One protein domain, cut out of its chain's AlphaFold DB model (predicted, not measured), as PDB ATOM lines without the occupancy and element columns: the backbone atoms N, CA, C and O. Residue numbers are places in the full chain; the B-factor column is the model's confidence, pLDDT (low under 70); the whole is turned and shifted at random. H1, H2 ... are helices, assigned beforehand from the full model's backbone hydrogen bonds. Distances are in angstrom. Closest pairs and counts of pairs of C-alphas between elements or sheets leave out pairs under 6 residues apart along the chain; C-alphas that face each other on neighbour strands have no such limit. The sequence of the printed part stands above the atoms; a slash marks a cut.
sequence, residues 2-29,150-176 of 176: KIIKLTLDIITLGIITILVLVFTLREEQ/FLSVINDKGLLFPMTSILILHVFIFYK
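AT A GLANCE: This is residues 2 to 29 and 150 to 176 of the 176 residues of an uncharacterized protein of Staphylococcus equorum (UniProt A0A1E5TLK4). Picture a loose rod: one long straight helix, H1, makes its length, and a shorter helix, H3, runs back beside the earlier part of H1. The short helix H2 is set crosswise near the later part of H1, just before the chain turns into H3. The printed part has 55 residues with three named helices, in the order H1, H2, H3, and no named strand; the class is all helix. The whole is loose, with a radius of gyration of the C-alphas of 13.1 A and spans of 42 by 17 by 11 A.

IN THESE COORDINATES: Find C-alpha 2 at (169.738, 156.160, 116.158); from there H1, residues 2 to 29, runs 40.5 A to C-alpha 29 at (199.986, 131.265, 105.904). After the cut, look for H2 at residues 150 to 156, 10.0 A long. H3, residues 160 to 174, then runs 21.3 A to C-alpha 174 at (177.648, 161.878, 109.966).

HOW THE PARTS SIT: Start at H1, where residues 23 to 26 alone touch H2. The two only just touch, with 3 pairs of C-alphas within 8 A; the closest C-alphas, of Phe 23 and Phe 150, are 6.6 A apart. Their lines are about perpendicular, at 86 degrees. H1 and H3 are close but not clearly touching, and their closest C-alphas, of Thr 12 and Ile 166, are 7.3 A apart. They run opposite ways at a shallow tilt of 27 degrees. H2 and H3 are also close but not clearly touching, with the closest C-alphas, of Ile 154 and Leu 160, 6.0 A apart. They run opposite ways at a steep tilt of 68 degrees, only just short of about perpendicular. In H1, H2 and H3 every O i to N i+4 pair is within hydrogen-bond range.

THE WHOLE: The two C-alphas farthest apart, of Gln 29 and Lys 176, are 42.7 A apart. Residues 30 to 149 are not printed, and C-alphas 29 and 150 stand 12.9 A apart across this cut. The link from H2 to H3 is tight, with 3 residues. The mean pLDDT of the printed part is 80.2; look for values under 70 at residue 29 and residues 174 to 176.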
ATOM      1  N   LYS A   2     168.989 157.006 115.195       74.12
ATOM      2  CA  LYS A   2     169.738 156.160 116.158       74.12
ATOM      3  C   LYS A   2     169.805 154.669 115.793       74.12
ATOM      4  O   LYS A   2     170.884 154.103 115.835       74.12
ATOM      5  N   ILE A   3     168.684 154.060 115.394       79.50
ATOM      6  CA  ILE A   3     168.635 152.630 115.027       79.50
ATOM      7  C   ILE A   3     169.427 152.361 113.739       79.50
ATOM      8  O   ILE A   3     170.215 151.432 113.703       79.50
ATOM      9  N   ILE A   4     169.289 153.217 112.721       79.19
ATOM     10  CA  ILE A   4     170.037 153.100 111.454       79.19
ATOM     11  C   ILE A   4     171.546 153.205 111.702       79.19
ATOM     12  O   ILE A   4     172.310 152.410 111.164       79.19
ATOM     13  N   LYS A   5     171.965 154.155 112.548       78.38
ATOM     14  CA  LYS A   5     173.365 154.310 112.947       78.38
ATOM     15  C   LYS A   5     173.869 153.071 113.694       78.38
ATOM     16  O   LYS A   5     174.871 152.505 113.295       78.38
ATOM     17  N   LEU A   6     173.107 152.582 114.676       83.12
ATOM     18  CA  LEU A   6     173.431 151.361 115.420       83.12
ATOM     19  C   LEU A   6     173.577 150.138 114.494       83.12
ATOM     20  O   LEU A   6     174.523 149.370 114.625       83.12
ATOM     21  N   THR A   7     172.657 149.948 113.543       83.69
ATOM     22  CA  THR A   7     172.727 148.844 112.576       83.69
ATOM     23  C   THR A   7     173.960 148.960 111.682       83.69
ATOM     24  O   THR A   7     174.633 147.958 111.443       83.69
ATOM     25  N   LEU A   8     174.289 150.168 111.217       82.31
ATOM     26  CA  LEU A   8     175.492 150.415 110.425       82.31
ATOM     27  C   LEU A   8     176.769 150.140 111.231       82.31
ATOM     28  O   LEU A   8     177.690 149.516 110.705       82.31
ATOM     29  N   ASP A   9     176.806 150.552 112.498       83.94
ATOM     30  CA  ASP A   9     177.929 150.306 113.406       83.94
ATOM     31  C   ASP A   9     178.142 148.793 113.606       83.94
ATOM     32  O   ASP A   9     179.269 148.307 113.514       83.94
ATOM     33  N   ILE A  10     177.062 148.018 113.783       87.38
ATOM     34  CA  ILE A  10     177.115 146.549 113.911       87.38
ATOM     35  C   ILE A  10     177.650 145.892 112.631       87.38
ATOM     36  O   ILE A  10     178.524 145.027 112.702       87.38
ATOM     37  N   ILE A  11     177.156 146.302 111.457       84.75
ATOM     38  CA  ILE A  11     177.629 145.778 110.163       84.75
ATOM     39  C   ILE A  11     179.117 146.093 109.977       84.75
ATOM     40  O   ILE A  11     179.894 145.226 109.577       84.75
ATOM     41  N   THR A  12     179.523 147.316 110.311       84.06
ATOM     42  CA  THR A  12     180.912 147.772 110.197       84.06
ATOM     43  C   THR A  12     181.825 146.970 111.117       84.06
ATOM     44  O   THR A  12     182.858 146.474 110.672       84.06
ATOM     45  N   LEU A  13     181.418 146.755 112.371       87.50
ATOM     46  CA  LEU A  13     182.154 145.922 113.321       87.50
ATOM     47  C   LEU A  13     182.301 144.480 112.817       87.50
ATOM     48  O   LEU A  13     183.387 143.906 112.903       87.50
ATOM     49  N   GLY A  14     181.237 143.898 112.257       85.25
ATOM     50  CA  GLY A  14     181.279 142.560 111.666       85.25
ATOM     51  C   GLY A  14     182.279 142.461 110.513       85.25
ATOM     52  O   GLY A  14     183.081 141.529 110.466       85.25
ATOM     53  N   ILE A  15     182.299 143.455 109.624       83.25
ATOM     54  CA  ILE A  15     183.230 143.500 108.487       83.25
ATOM     55  C   ILE A  15     184.671 143.671 108.960       83.25
ATOM     56  O   ILE A  15     185.539 142.936 108.495       83.25
ATOM     57  N   ILE A  16     184.927 144.561 109.924       85.56
ATOM     58  CA  ILE A  16     186.253 144.710 110.541       85.56
ATOM     59  C   ILE A  16     186.697 143.384 111.166       85.56
ATOM     60  O   ILE A  16     187.828 142.960 110.958       85.56
ATOM     61  N   THR A  17     185.804 142.692 111.874       86.50
ATOM     62  CA  THR A  17     186.117 141.412 112.528       86.50
ATOM     63  C   THR A  17     186.502 140.339 111.509       86.50
ATOM     64  O   THR A  17     187.513 139.661 111.678       86.50
ATOM     65  N   ILE A  18     185.739 140.211 110.418       85.06
ATOM     66  CA  ILE A  18     186.053 139.279 109.324       85.06
ATOM     67  C   ILE A  18     187.374 139.662 108.653       85.06
ATOM     68  O   ILE A  18     188.180 138.790 108.347       85.06
ATOM     69  N   LEU A  19     187.620 140.955 108.442       83.94
ATOM     70  CA  LEU A  19     188.840 141.451 107.812       83.94
ATOM     71  C   LEU A  19     190.079 141.143 108.660       83.94
ATOM     72  O   LEU A  19     191.065 140.631 108.132       83.94
ATOM     73  N   VAL A  20     190.002 141.389 109.971       85.12
ATOM     74  CA  VAL A  20     191.044 141.013 110.935       85.12
ATOM     75  C   VAL A  20     191.265 139.504 110.899       85.12
ATOM     76  O   VAL A  20     192.402 139.077 110.746       85.12
ATOM     77  N   LEU A  21     190.202 138.695 110.936       83.38
ATOM     78  CA  LEU A  21     190.307 137.234 110.880       83.38
ATOM     79  C   LEU A  21     190.994 136.746 109.592       83.38
ATOM     80  O   LEU A  21     191.906 135.925 109.649       83.38
ATOM     81  N   VAL A  22     190.575 137.249 108.426       82.38
ATOM     82  CA  VAL A  22     191.160 136.883 107.126       82.38
ATOM     83  C   VAL A  22     192.625 137.307 107.051       82.38
ATOM     84  O   VAL A  22     193.450 136.548 106.543       82.38
ATOM     85  N   PHE A  23     192.954 138.490 107.572       81.75
ATOM     86  CA  PHE A  23     194.332 138.956 107.642       81.75
ATOM     87  C   PHE A  23     195.182 138.072 108.559       81.75
ATOM     88  O   PHE A  23     196.227 137.611 108.114       81.75
ATOM     89  N   THR A  24     194.719 137.748 109.770       77.31
ATOM     90  CA  THR A  24     195.425 136.842 110.694       77.31
ATOM     91  C   THR A  24     195.678 135.478 110.054       77.31
ATOM     92  O   THR A  24     196.795 134.971 110.094       77.31
ATOM     93  N   LEU A  25     194.673 134.902 109.385       76.19
ATOM     94  CA  LEU A  25     194.826 133.617 108.696       76.19
ATOM     95  C   LEU A  25     195.870 133.671 107.576       76.19
ATOM     96  O   LEU A  25     196.592 132.696 107.369       76.19
ATOM     97  N   ARG A  26     195.947 134.789 106.846       73.69
ATOM     98  CA  ARG A  26     196.932 134.978 105.777       73.69
ATOM     99  C   ARG A  26     198.328 135.268 106.324       73.69
ATOM    100  O   ARG A  26     199.299 134.731 105.799       73.69
ATOM    101  N   GLU A  27     198.426 136.034 107.405       73.62
ATOM    102  CA  GLU A  27     199.678 136.270 108.123       73.62
ATOM    103  C   GLU A  27     200.286 134.941 108.593       73.62
ATOM    104  O   GLU A  27     201.460 134.698 108.346       73.62
ATOM    105  N   GLU A  28     199.492 134.020 109.146       70.81
ATOM    106  CA  GLU A  28     199.961 132.668 109.494       70.81
ATOM    107  C   GLU A  28     200.384 131.836 108.266       70.81
ATOM    108  O   GLU A  28     201.324 131.032 108.313       70.81
ATOM    109  N   GLN A  29     199.684 131.994 107.139       67.75
ATOM    110  CA  GLN A  29     199.986 131.265 105.904       67.75
ATOM    111  C   GLN A  29     201.242 131.761 105.202       67.75
ATOM    112  O   GLN A  29     201.936 130.958 104.587       67.75
ATOM    113  N   PHE A 150     198.909 143.417 104.241       79.06
ATOM    114  CA  PHE A 150     197.525 143.824 104.485       79.06
ATOM    115  C   PHE A 150     196.852 144.416 103.238       79.06
ATOM    116  O   PHE A 150     195.742 144.013 102.888       79.06
ATOM    117  N   LEU A 151     197.532 145.319 102.525       79.38
ATOM    118  CA  LEU A 151     197.038 145.869 101.259       79.38
ATOM    119  C   LEU A 151     196.853 144.779 100.196       79.38
ATOM    120  O   LEU A 151     195.841 144.781  99.496       79.38
ATOM    121  N   SER A 152     197.786 143.828 100.118       76.88
ATOM    122  CA  SER A 152     197.677 142.659  99.240       76.88
ATOM    123  C   SER A 152     196.427 141.833  99.564       76.88
ATOM    124  O   SER A 152     195.653 141.499  98.671       76.88
ATOM    125  N   VAL A 153     196.130 141.598 100.850       79.88
ATOM    126  CA  VAL A 153     194.895 140.912 101.273       79.88
ATOM    127  C   VAL A 153     193.642 141.664 100.834       79.88
ATOM    128  O   VAL A 153     192.716 141.039 100.313       79.88
ATOM    129  N   ILE A 154     193.603 142.986 101.020       81.25
ATOM    130  CA  ILE A 154     192.464 143.811 100.591       81.25
ATOM    131  C   ILE A 154     192.247 143.686  99.084       81.25
ATOM    132  O   ILE A 154     191.108 143.511  98.643       81.25
ATOM    133  N   ASN A 155     193.327 143.774  98.308       82.38
ATOM    134  CA  ASN A 155     193.276 143.721  96.856       82.38
ATOM    135  C   ASN A 155     192.843 142.335  96.350       82.38
ATOM    136  O   ASN A 155     191.854 142.227  95.629       82.38
ATOM    137  N   ASP A 156     193.508 141.271  96.804       80.31
ATOM    138  CA  ASP A 156     193.269 139.894  96.345       80.31
ATOM    139  C   ASP A 156     191.869 139.378  96.692       80.31
ATOM    140  O   ASP A 156     191.317 138.517  96.008       80.31
ATOM    141  N   LYS A 157     191.283 139.884  97.782       81.25
ATOM    142  CA  LYS A 157     189.927 139.527  98.213       81.25
ATOM    143  C   LYS A 157     188.856 140.484  97.687       81.25
ATOM    144  O   LYS A 157     187.688 140.311  98.029       81.25
ATOM    145  N   GLY A 158     189.223 141.486  96.881       80.88
ATOM    146  CA  GLY A 158     188.282 142.461  96.320       80.88
ATOM    147  C   GLY A 158     187.584 143.325  97.377       80.88
ATOM    148  O   GLY A 158     186.481 143.818  97.152       80.88
ATOM    149  N   LEU A 159     188.205 143.514  98.545       81.50
ATOM    150  CA  LEU A 159     187.596 144.172  99.710       81.50
ATOM    151  C   LEU A 159     187.629 145.704  99.627       81.50
ATOM    152  O   LEU A 159     187.011 146.386 100.446       81.50
ATOM    153  N   LEU A 160     188.306 146.250  98.618       82.81
ATOM    154  CA  LEU A 160     188.458 147.689  98.416       82.81
ATOM    155  C   LEU A 160     187.107 148.384  98.174       82.81
ATOM    156  O   LEU A 160     186.831 149.429  98.765       82.81
ATOM    157  N   PHE A 161     186.230 147.777  97.370       80.19
ATOM    158  CA  PHE A 161     184.896 148.316  97.093       80.19
ATOM    159  C   PHE A 161     183.963 148.287  98.326       80.19
ATOM    160  O   PHE A 161     183.383 149.326  98.651       80.19
ATOM    161  N   PRO A 162     183.844 147.173  99.081       80.88
ATOM    162  CA  PRO A 162     183.120 147.157 100.354       80.88
ATOM    163  C   PRO A 162     183.618 148.198 101.367       80.88
ATOM    164  O   PRO A 162     182.812 148.930 101.938       80.88
ATOM    165  N   MET A 163     184.938 148.307 101.561       81.19
ATOM    166  CA  MET A 163     185.545 149.253 102.511       81.19
ATOM    167  C   MET A 163     185.236 150.711 102.146       81.19
ATOM    168  O   MET A 163     184.797 151.490 102.994       81.19
ATOM    169  N   THR A 164     185.416 151.076 100.875       84.62
ATOM    170  CA  THR A 164     185.131 152.437 100.388       84.62
ATOM    171  C   THR A 164     183.641 152.773 100.463       84.62
ATOM    172  O   THR A 164     183.287 153.874 100.879       84.62
ATOM    173  N   SER A 165     182.759 151.816 100.160       82.94
ATOM    174  CA  SER A 165     181.304 151.997 100.252       82.94
ATOM    175  C   SER A 165     180.835 152.288 101.684       82.94
ATOM    176  O   SER A 165     180.015 153.180 101.898       82.94
ATOM    177  N   ILE A 166     181.379 151.583 102.683       81.81
ATOM    178  CA  ILE A 166     181.057 151.811 104.104       81.81
ATOM    179  C   ILE A 166     181.542 153.182 104.564       81.81
ATOM    180  O   ILE A 166     180.812 153.879 105.269       81.81
ATOM    181  N   LEU A 167     182.748 153.579 104.150       82.62
ATOM    182  CA  LEU A 167     183.314 154.884 104.483       82.62
ATOM    183  C   LEU A 167     182.437 156.015 103.931       82.62
ATOM    184  O   LEU A 167     182.103 156.944 104.663       82.62
ATOM    185  N   ILE A 168     181.986 155.894 102.679       85.44
ATOM    186  CA  ILE A 168     181.050 156.841 102.061       85.44
ATOM    187  C   ILE A 168     179.734 156.893 102.854       85.44
ATOM    188  O   ILE A 168     179.286 157.979 103.219       85.44
ATOM    189  N   LEU A 169     179.137 155.742 103.187       81.56
ATOM    190  CA  LEU A 169     177.901 155.679 103.982       81.56
ATOM    191  C   LEU A 169     178.056 156.330 105.365       81.56
ATOM    192  O   LEU A 169     177.158 157.049 105.805       81.56
ATOM    193  N   HIS A 170     179.195 156.124 106.029       78.94
ATOM    194  CA  HIS A 170     179.515 156.760 107.307       78.94
ATOM    195  C   HIS A 170     179.605 158.283 107.188       78.94
ATOM    196  O   HIS A 170     179.009 158.988 108.000       78.94
ATOM    197  N   VAL A 171     180.293 158.798 106.163       82.06
ATOM    198  CA  VAL A 171     180.384 160.244 105.900       82.06
ATOM    199  C   VAL A 171     178.990 160.829 105.659       82.06
ATOM    200  O   VAL A 171     178.621 161.817 106.291       82.06
ATOM    201  N   PHE A 172     178.169 160.186 104.825       80.75
ATOM    202  CA  PHE A 172     176.807 160.649 104.541       80.75
ATOM    203  C   PHE A 172     175.881 160.642 105.763       80.75
ATOM    204  O   PHE A 172     174.989 161.481 105.845       80.75
ATOM    205  N   ILE A 173     176.066 159.712 106.703       76.56
ATOM    206  CA  ILE A 173     175.263 159.624 107.933       76.56
ATOM    207  C   ILE A 173     175.788 160.556 109.034       76.56
ATOM    208  O   ILE A 173     175.023 160.933 109.914       76.56
ATOM    209  N   PHE A 174     177.069 160.933 109.007       69.50
ATOM    210  CA  PHE A 174     177.648 161.878 109.966       69.50
ATOM    211  C   PHE A 174     177.343 163.341 109.613       69.50
ATOM    212  O   PHE A 174     177.126 164.151 110.508       69.50
ATOM    213  N   TYR A 175     177.310 163.675 108.320       66.94
ATOM    214  CA  TYR A 175     176.998 165.024 107.830       66.94
ATOM    215  C   TYR A 175     175.491 165.330 107.724       66.94
ATOM    216  O   TYR A 175     175.127 166.441 107.342       66.94
ATOM    217  N   LYS A 176     174.620 164.365 108.039       57.41
ATOM    218  CA  LYS A 176     173.158 164.471 107.942       57.41
ATOM    219  C   LYS A 176     172.510 164.290 109.307       57.41
ATOM    220  O   LYS A 176     171.511 164.992 109.566       57.41
TER     221      LYS A 176